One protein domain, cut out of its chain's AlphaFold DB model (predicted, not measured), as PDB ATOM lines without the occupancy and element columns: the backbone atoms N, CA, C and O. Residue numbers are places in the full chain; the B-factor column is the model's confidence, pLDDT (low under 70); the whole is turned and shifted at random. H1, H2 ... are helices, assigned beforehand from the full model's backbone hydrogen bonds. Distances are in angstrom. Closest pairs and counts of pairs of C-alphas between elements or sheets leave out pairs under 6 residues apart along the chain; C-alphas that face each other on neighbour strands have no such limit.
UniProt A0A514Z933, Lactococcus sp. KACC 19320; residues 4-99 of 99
ATOM      1  N   ILE A   4     -20.976  12.717  33.452       98.06
ATOM      2  CA  ILE A   4     -21.210  13.689  32.378       98.06
ATOM      3  C   ILE A   4     -21.930  14.927  32.919       98.06
ATOM      4  O   ILE A   4     -21.436  16.040  32.756       98.06
ATOM      5  N   GLU A   5     -23.072  14.737  33.588       98.19
ATOM      6  CA  GLU A   5     -23.852  15.840  34.169       98.19
ATOM      7  C   GLU A   5     -23.016  16.635  35.173       98.19
ATOM      8  O   GLU A   5     -22.969  17.861  35.118       98.19
ATOM      9  N   TYR A   6     -22.304  15.928  36.051       98.38
ATOM     10  CA  TYR A   6     -21.435  16.540  37.045       98.38
ATOM     11  C   TYR A   6     -20.342  17.412  36.406       98.38
ATOM     12  O   TYR A   6     -20.150  18.550  36.828       98.38
ATOM     13  N   TYR A   7     -19.639  16.916  35.380       98.12
ATOM     14  CA  TYR A   7     -18.542  17.663  34.761       98.12
ATOM     15  C   TYR A   7     -19.003  18.826  33.885       98.12
ATOM     16  O   TYR A   7     -18.269  19.805  33.774       98.12
ATOM     17  N   ILE A   8     -20.204  18.759  33.310       98.44
ATOM     18  CA  ILE A   8     -20.810  19.907  32.624       98.44
ATOM     19  C   ILE A   8     -21.086  21.033  33.623       98.44
ATOM     20  O   ILE A   8     -20.695  22.175  33.385       98.44
ATOM     21  N   GLU A   9     -21.704  20.726  34.763       98.31
ATOM     22  CA  GLU A   9     -21.993  21.745  35.777       98.31
ATOM     23  C   GLU A   9     -20.705  22.286  36.415       98.31
ATOM     24  O   GLU A   9     -20.510  23.498  36.493       98.31
ATOM     25  N   ALA A  10     -19.753  21.411  36.736       97.94
ATOM     26  CA  ALA A  10     -18.431  21.805  37.217       97.94
ATOM     27  C   ALA A  10     -17.677  22.709  36.224       97.94
ATOM     28  O   ALA A  10     -16.978  23.639  36.639       97.94
ATOM     29  N   ALA A  11     -17.806  22.468  34.917       97.94
ATOM     30  CA  ALA A  11     -17.190  23.303  33.890       97.94
ATOM     31  C   ALA A  11     -17.809  24.709  33.855       97.94
ATOM     32  O   ALA A  11     -17.080  25.704  33.805       97.94
ATOM     33  N   LYS A  12     -19.139  24.803  33.960       98.00
ATOM     34  CA  LYS A  12     -19.867  26.083  34.029       98.00
ATOM     35  C   LYS A  12     -19.561  26.872  35.296       98.00
ATOM     36  O   LYS A  12     -19.514  28.102  35.248       98.00
ATOM     37  N   GLU A  13     -19.381  26.187  36.421       98.06
ATOM     38  CA  GLU A  13     -19.057  26.822  37.698       98.06
ATOM     39  C   GLU A  13     -17.609  27.305  37.743       98.06
ATOM     40  O   GLU A  13     -17.355  28.443  38.134       98.06
ATOM     41  N   SER A  14     -16.668  26.459  37.313       96.94
ATOM     42  CA  SER A  14     -15.243  26.800  37.324       96.94
ATOM     43  C   SER A  14     -14.878  27.859  36.290       96.94
ATOM     44  O   SER A  14     -14.078  28.734  36.601       96.94
ATOM     45  N   LYS A  15     -15.481  27.854  35.094       94.12
ATOM     46  CA  LYS A  15     -15.148  28.783  33.996       94.12
ATOM     47  C   LYS A  15     -13.632  28.826  33.743       94.12
ATOM     48  O   LYS A  15     -13.069  27.857  33.238       94.12
ATOM     49  N   ASP A  16     -12.985  29.927  34.125       91.25
ATOM     50  CA  ASP A  16     -11.548  30.174  33.977       91.25
ATOM     51  C   ASP A  16     -10.748  29.881  35.265       91.25
ATOM     52  O   ASP A  16      -9.521  29.991  35.276       91.25
ATOM     53  N   ASP A  17     -11.414  29.489  36.356       96.31
ATOM     54  CA  ASP A  17     -10.783  29.054  37.602       96.31
ATOM     55  C   ASP A  17     -10.216  27.636  37.448       96.31
ATOM     56  O   ASP A  17     -10.882  26.610  37.635       96.31
ATOM     57  N   TYR A  18      -8.937  27.598  37.086       93.62
ATOM     58  CA  TYR A  18      -8.190  26.365  36.896       93.62
ATOM     59  C   TYR A  18      -8.097  25.522  38.173       93.62
ATOM     60  O   TYR A  18      -8.221  24.299  38.103       93.62
ATOM     61  N   GLU A  19      -7.885  26.133  39.341       92.69
ATOM     62  CA  GLU A  19      -7.750  25.369  40.584       92.69
ATOM     63  C   GLU A  19      -9.069  24.706  40.970       92.69
ATOM     64  O   GLU A  19      -9.082  23.535  41.359       92.69
ATOM     65  N   LEU A  20     -10.183  25.424  40.823       95.38
ATOM     66  CA  LEU A  20     -11.507  24.867  41.059       95.38
ATOM     67  C   LEU A  20     -11.815  23.732  40.075       95.38
ATOM     68  O   LEU A  20     -12.301  22.679  40.492       95.38
ATOM     69  N   TRP A  21     -11.447  23.882  38.800       97.69
ATOM     70  CA  TRP A  21     -11.578  22.804  37.817       97.69
ATOM     71  C   TRP A  21     -10.785  21.552  38.216       97.69
ATOM     72  O   TRP A  21     -11.320  20.443  38.201       97.69
ATOM     73  N   ILE A  22      -9.536  21.716  38.663       96.12
ATOM     74  CA  ILE A  22      -8.701  20.608  39.150       96.12
ATOM     75  C   ILE A  22      -9.338  19.913  40.366       96.12
ATOM     76  O   ILE A  22      -9.333  18.681  40.435       96.12
ATOM     77  N   ARG A  23      -9.952  20.662  41.296       94.94
ATOM     78  CA  ARG A  23     -10.694  20.083  42.436       94.94
ATOM     79  C   ARG A  23     -11.896  19.263  41.981       94.94
ATOM     80  O   ARG A  23     -12.178  18.221  42.572       94.94
ATOM     81  N   TYR A  24     -12.602  19.709  40.947       97.31
ATOM     82  CA  TYR A  24     -13.713  18.946  40.389       97.31
ATOM     83  C   TYR A  24     -13.248  17.671  39.689       97.31
ATOM     84  O   TYR A  24     -13.863  16.621  39.883       97.31
ATOM     85  N   LEU A  25     -12.138  17.725  38.945       97.44
ATOM     86  CA  LEU A  25     -11.515  16.550  38.327       97.44
ATOM     87  C   LEU A  25     -11.136  15.486  39.366       97.44
ATOM     88  O   LEU A  25     -11.431  14.310  39.162       97.44
ATOM     89  N   ASN A  26     -10.604  15.899  40.519       96.12
ATOM     90  CA  ASN A  26     -10.194  14.995  41.598       96.12
ATOM     91  C   ASN A  26     -11.324  14.084  42.121       96.12
ATOM     92  O   ASN A  26     -11.055  13.010  42.653       96.12
ATOM     93  N   LYS A  27     -12.599  14.472  41.959       95.12
ATOM     94  CA  LYS A  27     -13.729  13.650  42.423       95.12
ATOM     95  C   LYS A  27     -13.828  12.295  41.723       95.12
ATOM     96  O   LYS A  27     -14.226  11.341  42.384       95.12
ATOM     97  N   ALA A  28     -13.490  12.221  40.434       95.88
ATOM     98  CA  ALA A  28     -13.508  10.974  39.663       95.88
ATOM     99  C   ALA A  28     -12.103  10.466  39.313       95.88
ATOM    100  O   ALA A  28     -11.960   9.316  38.913       95.88
ATOM    101  N   ILE A  29     -11.081  11.320  39.418       96.00
ATOM    102  CA  ILE A  29      -9.698  11.019  39.039       96.00
ATOM    103  C   ILE A  29      -8.833  11.085  40.296       96.00
ATOM    104  O   ILE A  29      -8.477  12.163  40.774       96.00
ATOM    105  N   GLN A  30      -8.494   9.917  40.829       93.06
ATOM    106  CA  GLN A  30      -7.664   9.738  42.018       93.06
ATOM    107  C   GLN A  30      -6.421   8.910  41.668       93.06
ATOM    108  O   GLN A  30      -6.310   8.355  40.573       93.06
ATOM    109  N   ARG A  31      -5.443   8.857  42.579       91.00
ATOM    110  CA  ARG A  31      -4.138   8.231  42.307       91.00
ATOM    111  C   ARG A  31      -4.264   6.748  41.937       91.00
ATOM    112  O   ARG A  31      -3.507   6.256  41.108       91.00
ATOM    113  N   ASP A  32      -5.220   6.059  42.540       90.81
ATOM    114  CA  ASP A  32      -5.464   4.624  42.414       90.81
ATOM    115  C   ASP A  32      -6.628   4.268  41.478       90.81
ATOM    116  O   ASP A  32      -6.769   3.103  41.101       90.81
ATOM    117  N   LYS A  33      -7.456   5.243  41.077       93.12
ATOM    118  CA  LYS A  33      -8.646   4.980  40.262       93.12
ATOM    119  C   LYS A  33      -9.095   6.155  39.399       93.12
ATOM    120  O   LYS A  33      -8.967   7.320  39.764       93.12
ATOM    121  N   ILE A  34      -9.705   5.809  38.268       96.12
ATOM    122  CA  ILE A  34     -10.436   6.730  37.398       96.12
ATOM    123  C   ILE A  34     -11.848   6.165  37.234       96.12
ATOM    124  O   ILE A  34     -12.025   5.121  36.612       96.12
ATOM    125  N   ASP A  35     -12.840   6.848  37.804       96.69
ATOM    126  CA  ASP A  35     -14.245   6.413  37.812       96.69
ATOM    127  C   ASP A  35     -14.995   6.777  36.512       96.69
ATOM    128  O   ASP A  35     -16.160   6.417  36.342       96.69
ATOM    129  N   LEU A  36     -14.333   7.485  35.590       97.19
ATOM    130  CA  LEU A  36     -14.839   7.825  34.260       97.19
ATOM    131  C   LEU A  36     -14.606   6.678  33.269       97.19
ATOM    132  O   LEU A  36     -13.476   6.237  33.053       97.19
ATOM    133  N   SER A  37     -15.660   6.258  32.576       97.19
ATOM    134  CA  SER A  37     -15.532   5.364  31.428       97.19
ATOM    135  C   SER A  37     -14.966   6.090  30.203       97.19
ATOM    136  O   SER A  37     -15.094   7.307  30.044       97.19
ATOM    137  N   LYS A  38     -14.400   5.326  29.261       96.69
ATOM    138  CA  LYS A  38     -13.897   5.875  27.992       96.69
ATOM    139  C   LYS A  38     -14.972   6.652  27.218       96.69
ATOM    140  O   LYS A  38     -14.679   7.716  26.690       96.69
ATOM    141  N   ASN A  39     -16.209   6.153  27.195       97.88
ATOM    142  CA  ASN A  39     -17.313   6.807  26.489       97.88
ATOM    143  C   ASN A  39     -17.690   8.152  27.128       97.88
ATOM    144  O   ASN A  39     -18.012   9.096  26.413       97.88
ATOM    145  N   GLU A  40     -17.636   8.255  28.458       98.19
ATOM    146  CA  GLU A  40     -17.896   9.517  29.160       98.19
ATOM    147  C   GLU A  40     -16.786  10.535  28.894       98.19
ATOM    148  O   GLU A  40     -17.078  11.701  28.638       98.19
ATOM    149  N   ILE A  41     -15.524  10.095  28.882       97.94
ATOM    150  CA  ILE A  41     -14.385  10.950  28.520       97.94
ATOM    151  C   ILE A  41     -14.546  11.452  27.083       97.94
ATOM    152  O   ILE A  41     -14.474  12.657  26.849       97.94
ATOM    153  N   ASP A  42     -14.803  10.545  26.136       98.19
ATOM    154  CA  ASP A  42     -14.975  10.881  24.721       98.19
ATOM    155  C   ASP A  42     -16.155  11.844  24.513       98.19
ATOM    156  O   ASP A  42     -16.048  12.778  23.718       98.19
ATOM    157  N   TYR A  43     -17.252  11.685  25.258       98.44
ATOM    158  CA  TYR A  43     -18.362  12.636  25.240       98.44
ATOM    159  C   TYR A  43     -17.933  14.020  25.749       98.44
ATOM    160  O   TYR A  43     -18.133  15.029  25.070       98.44
ATOM    161  N   LEU A  44     -17.308  14.081  26.927       98.31
ATOM    162  CA  LEU A  44     -16.944  15.339  27.583       98.31
ATOM    163  C   LEU A  44     -15.924  16.149  26.774       98.31
ATOM    164  O   LEU A  44     -16.071  17.365  26.653       98.31
ATOM    165  N   ILE A  45     -14.929  15.507  26.155       97.69
ATOM    166  CA  ILE A  45     -13.925  16.224  25.349       97.69
ATOM    167  C   ILE A  45     -14.507  16.829  24.057       97.69
ATOM    168  O   ILE A  45     -13.914  17.759  23.512       97.69
ATOM    169  N   HIS A  46     -15.665  16.350  23.588       97.88
ATOM    170  CA  HIS A  46     -16.385  16.903  22.432       97.88
ATOM    171  C   HIS A  46     -17.579  17.793  22.826       97.88
ATOM    172  O   HIS A  46     -18.170  18.430  21.959       97.88
ATOM    173  N   CYS A  47     -17.920  17.883  24.113       96.88
ATOM    174  CA  CYS A  47     -19.057  18.660  24.605       96.88
ATOM    175  C   CYS A  47     -18.814  20.171  24.472       96.88
ATOM    176  O   CYS A  47     -17.778  20.672  24.902       96.88
ATOM    177  N   GLU A  48     -19.749  20.928  23.900       97.06
ATOM    178  CA  GLU A  48     -19.594  22.381  23.692       97.06
ATOM    179  C   GLU A  48     -19.573  23.193  24.995       97.06
ATOM    180  O   GLU A  48     -18.974  24.264  25.029       97.06
ATOM    181  N   GLU A  49     -20.135  22.650  26.077       97.50
ATOM    182  CA  GLU A  49     -20.181  23.287  27.402       97.50
ATOM    183  C   GLU A  49     -18.796  23.422  28.053       97.50
ATOM    184  O   GLU A  49     -18.585  24.292  28.895       97.50
ATOM    185  N   LEU A  50     -17.838  22.566  27.677       98.25
ATOM    186  CA  LEU A  50     -16.472  22.636  28.189       98.25
ATOM    187  C   LEU A  50     -15.611  23.517  27.281       98.25
ATOM    188  O   LEU A  50     -15.542  23.326  26.057       98.25
ATOM    189  N   SER A  51     -14.857  24.425  27.898       97.69
ATOM    190  CA  SER A  51     -13.855  25.222  27.199       97.69
ATOM    191  C   SER A  51     -12.738  24.338  26.634       97.69
ATOM    192  O   SER A  51     -12.487  23.221  27.096       97.69
ATOM    193  N   ALA A  52     -12.015  24.845  25.632       97.19
ATOM    194  CA  ALA A  52     -10.879  24.126  25.052       97.19
ATOM    195  C   ALA A  52      -9.818  23.762  26.110       97.19
ATOM    196  O   ALA A  52      -9.256  22.666  26.069       97.19
ATOM    197  N   LEU A  53      -9.590  24.649  27.087       95.81
ATOM    198  CA  LEU A  53      -8.672  24.396  28.194       95.81
ATOM    199  C   LEU A  53      -9.198  23.285  29.109       95.81
ATOM    200  O   LEU A  53      -8.460  22.350  29.406       95.81
ATOM    201  N   GLN A  54     -10.471  23.338  29.510       98.25
ATOM    202  CA  GLN A  54     -11.072  22.314  30.371       98.25
ATOM    203  C   GLN A  54     -11.017  20.923  29.722       98.25
ATOM    204  O   GLN A  54     -10.646  19.955  30.389       98.25
ATOM    205  N   LYS A  55     -11.286  20.835  28.412       98.50
ATOM    206  CA  LYS A  55     -11.171  19.599  27.614       98.50
ATOM    207  C   LYS A  55      -9.750  19.052  27.591       98.50
ATOM    208  O   LYS A  55      -9.548  17.858  27.810       98.50
ATOM    209  N   LEU A  56      -8.771  19.917  27.323       97.44
ATOM    210  CA  LEU A  56      -7.360  19.537  27.301       97.44
ATOM    211  C   LEU A  56      -6.929  18.990  28.665       97.44
ATOM    212  O   LEU A  56      -6.345  17.912  28.740       97.44
ATOM    213  N   VAL A  57      -7.266  19.706  29.738       97.38
ATOM    214  CA  VAL A  57      -6.902  19.327  31.105       97.38
ATOM    215  C   VAL A  57      -7.584  18.023  31.516       97.38
ATOM    216  O   VAL A  57      -6.906  17.163  32.061       97.38
ATOM    217  N   LEU A  58      -8.872  17.827  31.208       98.19
ATOM    218  CA  LEU A  58      -9.575  16.561  31.454       98.19
ATOM    219  C   LEU A  58      -8.890  15.394  30.732       98.19
ATOM    220  O   LEU A  58      -8.614  14.359  31.334       98.19
ATOM    221  N   LYS A  59      -8.575  15.571  29.443       97.81
ATOM    222  CA  LYS A  59      -7.927  14.537  28.627       97.81
ATOM    223  C   LYS A  59      -6.564  14.131  29.185       97.81
ATOM    224  O   LYS A  59      -6.241  12.944  29.183       97.81
ATOM    225  N   GLU A  60      -5.765  15.098  29.623       97.50
ATOM    226  CA  GLU A  60      -4.457  14.822  30.215       97.50
ATOM    227  C   GLU A  60      -4.585  14.265  31.637       97.50
ATOM    228  O   GLU A  60      -3.888  13.311  31.971       97.50
ATOM    229  N   ALA A  61      -5.528  14.761  32.444       97.00
ATOM    230  CA  ALA A  61      -5.786  14.253  33.789       97.00
ATOM    231  C   ALA A  61      -6.248  12.789  33.795       97.00
ATOM    232  O   ALA A  61      -5.974  12.080  34.750       97.00
ATOM    233  N   CYS A  62      -6.871  12.287  32.728       96.69
ATOM    234  CA  CYS A  62      -7.207  10.864  32.613       96.69
ATOM    235  C   CYS A  62      -6.009   9.953  32.266       96.69
ATOM    236  O   CYS A  62      -6.189   8.747  32.094       96.69
ATOM    237  N   LYS A  63      -4.795  10.499  32.125       95.94
ATOM    238  CA  LYS A  63      -3.576   9.745  31.808       95.94
ATOM    239  C   LYS A  63      -2.597   9.814  32.985       95.94
ATOM    240  O   LYS A  63      -2.004  10.874  33.202       95.94
ATOM    241  N   PRO A  64      -2.383   8.707  33.716       93.25
ATOM    242  CA  PRO A  64      -1.410   8.668  34.800       93.25
ATOM    243  C   PRO A  64      -0.013   9.128  34.366       93.25
ATOM    244  O   PRO A  64       0.453   8.778  33.281       93.25
ATOM    245  N   GLY A  65       0.644   9.917  35.218       90.56
ATOM    246  CA  GLY A  65       1.987  10.457  34.985       90.56
ATOM    247  C   GLY A  65       2.055  11.757  34.174       90.56
ATOM    248  O   GLY A  65       3.144  12.296  33.997       90.56
ATOM    249  N   THR A  66       0.933  12.300  33.688       94.44
ATOM    250  CA  THR A  66       0.931  13.654  33.110       94.44
ATOM    251  C   THR A  66       0.923  14.722  34.204       94.44
ATOM    252  O   THR A  66       0.482  14.483  35.329       94.44
ATOM    253  N   LEU A  67       1.332  15.949  33.857       91.50
ATOM    254  CA  LEU A  67       1.277  17.084  34.784       91.50
ATOM    255  C   LEU A  67      -0.154  17.370  35.266       91.50
ATOM    256  O   LEU A  67      -0.358  17.706  36.430       91.50
ATOM    257  N   SER A  68      -1.149  17.248  34.381       93.25
ATOM    258  CA  SER A  68      -2.554  17.440  34.752       93.25
ATOM    259  C   SER A  68      -3.033  16.352  35.703       93.25
ATOM    260  O   SER A  68      -3.694  16.683  36.680       93.25
ATOM    261  N   TRP A  69      -2.661  15.089  35.470       95.31
ATOM    262  CA  TRP A  69      -2.994  14.003  36.391       95.31
ATOM    263  C   TRP A  69      -2.353  14.224  37.758       95.31
ATOM    264  O   TRP A  69      -3.068  14.185  38.755       95.31
ATOM    265  N   GLU A  70      -1.057  14.556  37.815       94.12
ATOM    266  CA  GLU A  70      -0.367  14.780  39.092       94.12
ATOM    267  C   GLU A  70      -1.022  15.925  39.877       94.12
ATOM    268  O   GLU A  70      -1.389  15.761  41.038       94.12
ATOM    269  N   LYS A  71      -1.293  17.061  39.219       91.94
ATOM    270  CA  LYS A  71      -2.008  18.184  39.846       91.94
ATOM    271  C   LYS A  71      -3.395  17.784  40.347       91.94
ATOM    272  O   LYS A  71      -3.801  18.217  41.426       91.94
ATOM    273  N   THR A  72      -4.117  16.968  39.584       94.81
ATOM    274  CA  THR A  72      -5.445  16.473  39.953       94.81
ATOM    275  C   THR A  72      -5.412  15.534  41.148       94.81
ATOM    276  O   THR A  72      -6.275  15.661  42.012       94.81
ATOM    277  N   VAL A  73      -4.441  14.630  41.264       92.50
ATOM    278  CA  VAL A  73      -4.408  13.669  42.380       92.50
ATOM    279  C   VAL A  73      -3.790  14.261  43.653       92.50
ATOM    280  O   VAL A  73      -4.242  13.945  44.752       92.50
ATOM    281  N   VAL A  74      -2.841  15.194  43.522       88.12
ATOM    282  CA  VAL A  74      -2.162  15.849  44.657       88.12
ATOM    283  C   VAL A  74      -3.044  16.893  45.349       88.12
ATOM    284  O   VAL A  74      -2.859  17.184  46.530       88.12
ATOM    285  N   ILE A  75      -4.049  17.465  44.671       82.94
ATOM    286  CA  ILE A  75      -4.870  18.526  45.281       82.94
ATOM    287  C   ILE A  75      -5.630  18.057  46.531       82.94
ATOM    288  O   ILE A  75      -5.880  18.869  47.425       82.94
ATOM    289  N   SER A  76      -5.957  16.762  46.603       68.94
ATOM    290  CA  SER A  76      -6.573  16.110  47.763       68.94
ATOM    291  C   SER A  76      -5.579  15.671  48.837       68.94
ATOM    292  O   SER A  76      -6.000  15.286  49.927       68.94
ATOM    293  N   GLU A  77      -4.277  15.713  48.560       69.69
ATOM    294  CA  GLU A  77      -3.259  15.344  49.536       69.69
ATOM    295  C   GLU A  77      -3.088  16.479  50.567       69.69
ATOM    296  O   GLU A  77      -3.107  17.669  50.199       69.69
ATOM    297  N   PRO A  78      -2.942  16.142  51.868       64.19
ATOM    298  CA  PRO A  78      -2.727  17.130  52.919       64.19
ATOM    299  C   PRO A  78      -1.572  18.065  52.560       64.19
ATOM    300  O   PRO A  78      -0.545  17.613  52.063       64.19
ATOM    301  N   ALA A  79      -1.696  19.362  52.855       62.38
ATOM    302  CA  ALA A  79      -0.642  20.344  52.568       62.38
ATOM    303  C   ALA A  79       0.732  19.938  53.146       62.38
ATOM    304  O   ALA A  79       1.762  20.169  52.522       62.38
ATOM    305  N   MET A  80       0.730  19.250  54.292       55.91
ATOM    306  CA  MET A  80       1.928  18.675  54.913       55.91
ATOM    307  C   MET A  80       2.629  17.637  54.022       55.91
ATOM    308  O   MET A  80       3.850  17.551  54.029       55.91
ATOM    309  N   PHE A  81       1.880  16.861  53.236       63.56
ATOM    310  CA  PHE A  81       2.447  15.872  52.320       63.56
ATOM    311  C   PHE A  81       3.150  16.538  51.127       63.56
ATOM    312  O   PHE A  81       4.239  16.114  50.757       63.56
ATOM    313  N   ARG A  82       2.594  17.639  50.598       62.69
ATOM    314  CA  ARG A  82       3.236  18.447  49.544       62.69
ATOM    315  C   ARG A  82       4.554  19.067  50.003       62.69
ATOM    316  O   ARG A  82       5.556  18.914  49.320       62.69
ATOM    317  N   GLN A  83       4.565  19.679  51.189       64.88
ATOM    318  CA  GLN A  83       5.792  20.238  51.771       64.88
ATOM    319  C   GLN A  83       6.871  19.165  51.974       64.88
ATOM    320  O   GLN A  83       8.043  19.412  51.720       64.88
ATOM    321  N   LEU A  84       6.486  17.958  52.404       67.31
ATOM    322  CA  LEU A  84       7.429  16.844  52.535       67.31
ATOM    323  C   LEU A  84       7.982  16.384  51.180       67.31
ATOM    324  O   LEU A  84       9.166  16.074  51.103       67.31
ATOM    325  N   GLN A  85       7.168  16.349  50.120       70.69
ATOM    326  CA  GLN A  85       7.644  15.995  48.779       70.69
ATOM    327  C   GLN A  85       8.621  17.027  48.207       70.69
ATOM    328  O   GLN A  85       9.642  16.623  47.664       70.69
ATOM    329  N   GLU A  86       8.348  18.324  48.373       75.56
ATOM    330  CA  GLU A  86       9.254  19.402  47.946       75.56
ATOM    331  C   GLU A  86      10.627  19.262  48.623       75.56
ATOM    332  O   GLU A  86      11.649  19.231  47.943       75.56
ATOM    333  N   VAL A  87      10.644  19.043  49.943       75.25
ATOM    334  CA  VAL A  87      11.888  18.822  50.702       75.25
ATOM    335  C   VAL A  87      12.622  17.554  50.246       75.25
ATOM    336  O   VAL A  87      13.843  17.566  50.128       75.25
ATOM    337  N   ILE A  88      11.916  16.448  49.986       76.44
ATOM    338  CA  ILE A  88      12.546  15.212  49.484       76.44
ATOM    339  C   ILE A  88      13.192  15.448  48.115       76.44
ATOM    340  O   ILE A  88      14.303  14.984  47.876       76.44
ATOM    341  N   GLN A  89      12.513  16.178  47.232       76.94
ATOM    342  CA  GLN A  89      12.991  16.442  45.881       76.94
ATOM    343  C   GLN A  89      14.232  17.350  45.882       76.94
ATOM    344  O   GLN A  89      15.193  17.056  45.176       76.94
ATOM    345  N   GLU A  90      14.256  18.386  46.729       78.50
ATOM    346  CA  GLU A  90      15.443  19.230  46.949       78.50
ATOM    347  C   GLU A  90      16.644  18.409  47.452       78.50
ATOM    348  O   GLU A  90      17.761  18.563  46.954       78.50
ATOM    349  N   LEU A  91      16.419  17.485  48.394       75.75
ATOM    350  CA  LEU A  91      17.475  16.616  48.925       75.75
ATOM    351  C   LEU A  91      18.027  15.644  47.871       75.75
ATOM    352  O   LEU A  91      19.237  15.415  47.824       75.75
ATOM    353  N   ASP A  92      17.171  15.074  47.020       72.88
ATOM    354  CA  ASP A  92      17.606  14.181  45.938       72.88
ATOM    355  C   ASP A  92      18.435  14.928  44.876       72.88
ATOM    356  O   ASP A  92      19.417  14.384  44.363       72.88
ATOM    357  N   GLU A  93      18.102  16.188  44.577       70.06
ATOM    358  CA  GLU A  93      18.877  17.038  43.662       70.06
ATOM    359  C   GLU A  93      20.246  17.435  44.247       70.06
ATOM    360  O   GLU A  93      21.257  17.387  43.538       70.06
ATOM    361  N   GLU A  94      20.325  17.740  45.547       62.09
ATOM    362  CA  GLU A  94      21.602  18.011  46.225       62.09
ATOM    363  C   GLU A  94      22.529  16.783  46.239       62.09
ATOM    364  O   GLU A  94      23.734  16.911  46.016       62.09
ATOM    365  N   VAL A  95      21.993  15.571  46.421       58.44
ATOM    366  CA  VAL A  95      22.787  14.326  46.405       58.44
ATOM    367  C   VAL A  95      23.393  14.036  45.023       58.44
ATOM    368  O   VAL A  95      24.450  13.400  44.932       58.44
ATOM    369  N   VAL A  96      22.766  14.506  43.941       55.09
ATOM    370  CA  VAL A  96      23.285  14.369  42.569       55.09
ATOM    371  C   VAL A  96      24.400  15.381  42.273       55.09
ATOM    372  O   VAL A  96      25.313  15.053  41.520       55.09
ATOM    373  N   LEU A  97      24.385  16.567  42.890       52.38
ATOM    374  CA  LEU A  97      25.396  17.619  42.681       52.38
ATOM    375  C   LEU A  97      26.692  17.426  43.491       52.38
ATOM    376  O   LEU A  97      27.679  18.116  43.238       52.38
ATOM    377  N   VAL A  98      26.707  16.495  44.451       54.16
ATOM    378  CA  VAL A  98      27.869  16.200  45.319       54.16
ATOM    379  C   VAL A  98      28.657  14.955  44.845       54.16
ATOM    380  O   VAL A  98      29.562  14.484  45.535       54.16
ATOM    381  N   LYS A  99      28.357  14.417  43.654       44.38
ATOM    382  CA  LYS A  99      29.106  13.322  43.002       44.38
ATOM    383  C   LYS A  99      29.900  13.812  41.799       44.38
ATOM    384  O   LYS A  99      31.021  13.286  41.620       44.38
TER     385      LYS A  99
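What this domain is: This is residues 4 to 99 of the 99 residues of a protein of Lactococcus sp. KACC 19320 (UniProt A0A514Z933). The long helix H6 reaches away from a compact body of five shorter helices, its residues 83 to 97 sticking out as an arm. In the body two helical hairpins, H1 with H2 and H3 with H4, pack together, and H5 packs on H2 and H4. The 96 printed residues hold six named helices, H1 to H6, and no named strand: all helix, loose, radius of gyration of the C-alphas 15.9 A, spans 52 by 23 by 22 A.

Where its parts are: H6, residues 79 to 97, runs 28.0 A to C-alpha 97 at (25.396, 17.619, 42.681). H5 is residues 67 to 74, H4 52 to 61, H3 38 to 46, H2 18 to 25; H1, 4 to 14, begins at C-alpha 4 (-21.210, 13.689, 32.378).

How they stand to each other: H6 touches no helix. H5 touches H4, closest C-alphas Ala 61 and Trp 69, 3.8 A, at a steep tilt of 66 degrees. Hairpin H3 and H4 has a shallow tilt of 23 degrees, closest C-alphas Ile 45 and Lys 55, 4.9 A. Every O i to N i+4 pair is within hydrogen-bond range except in H3, 4 of 5.

The domain as a whole: The printed part has no cut. The link H2 to H3 is long. pLDDT is under 70 at residues 76 to 84 and 94 to 99.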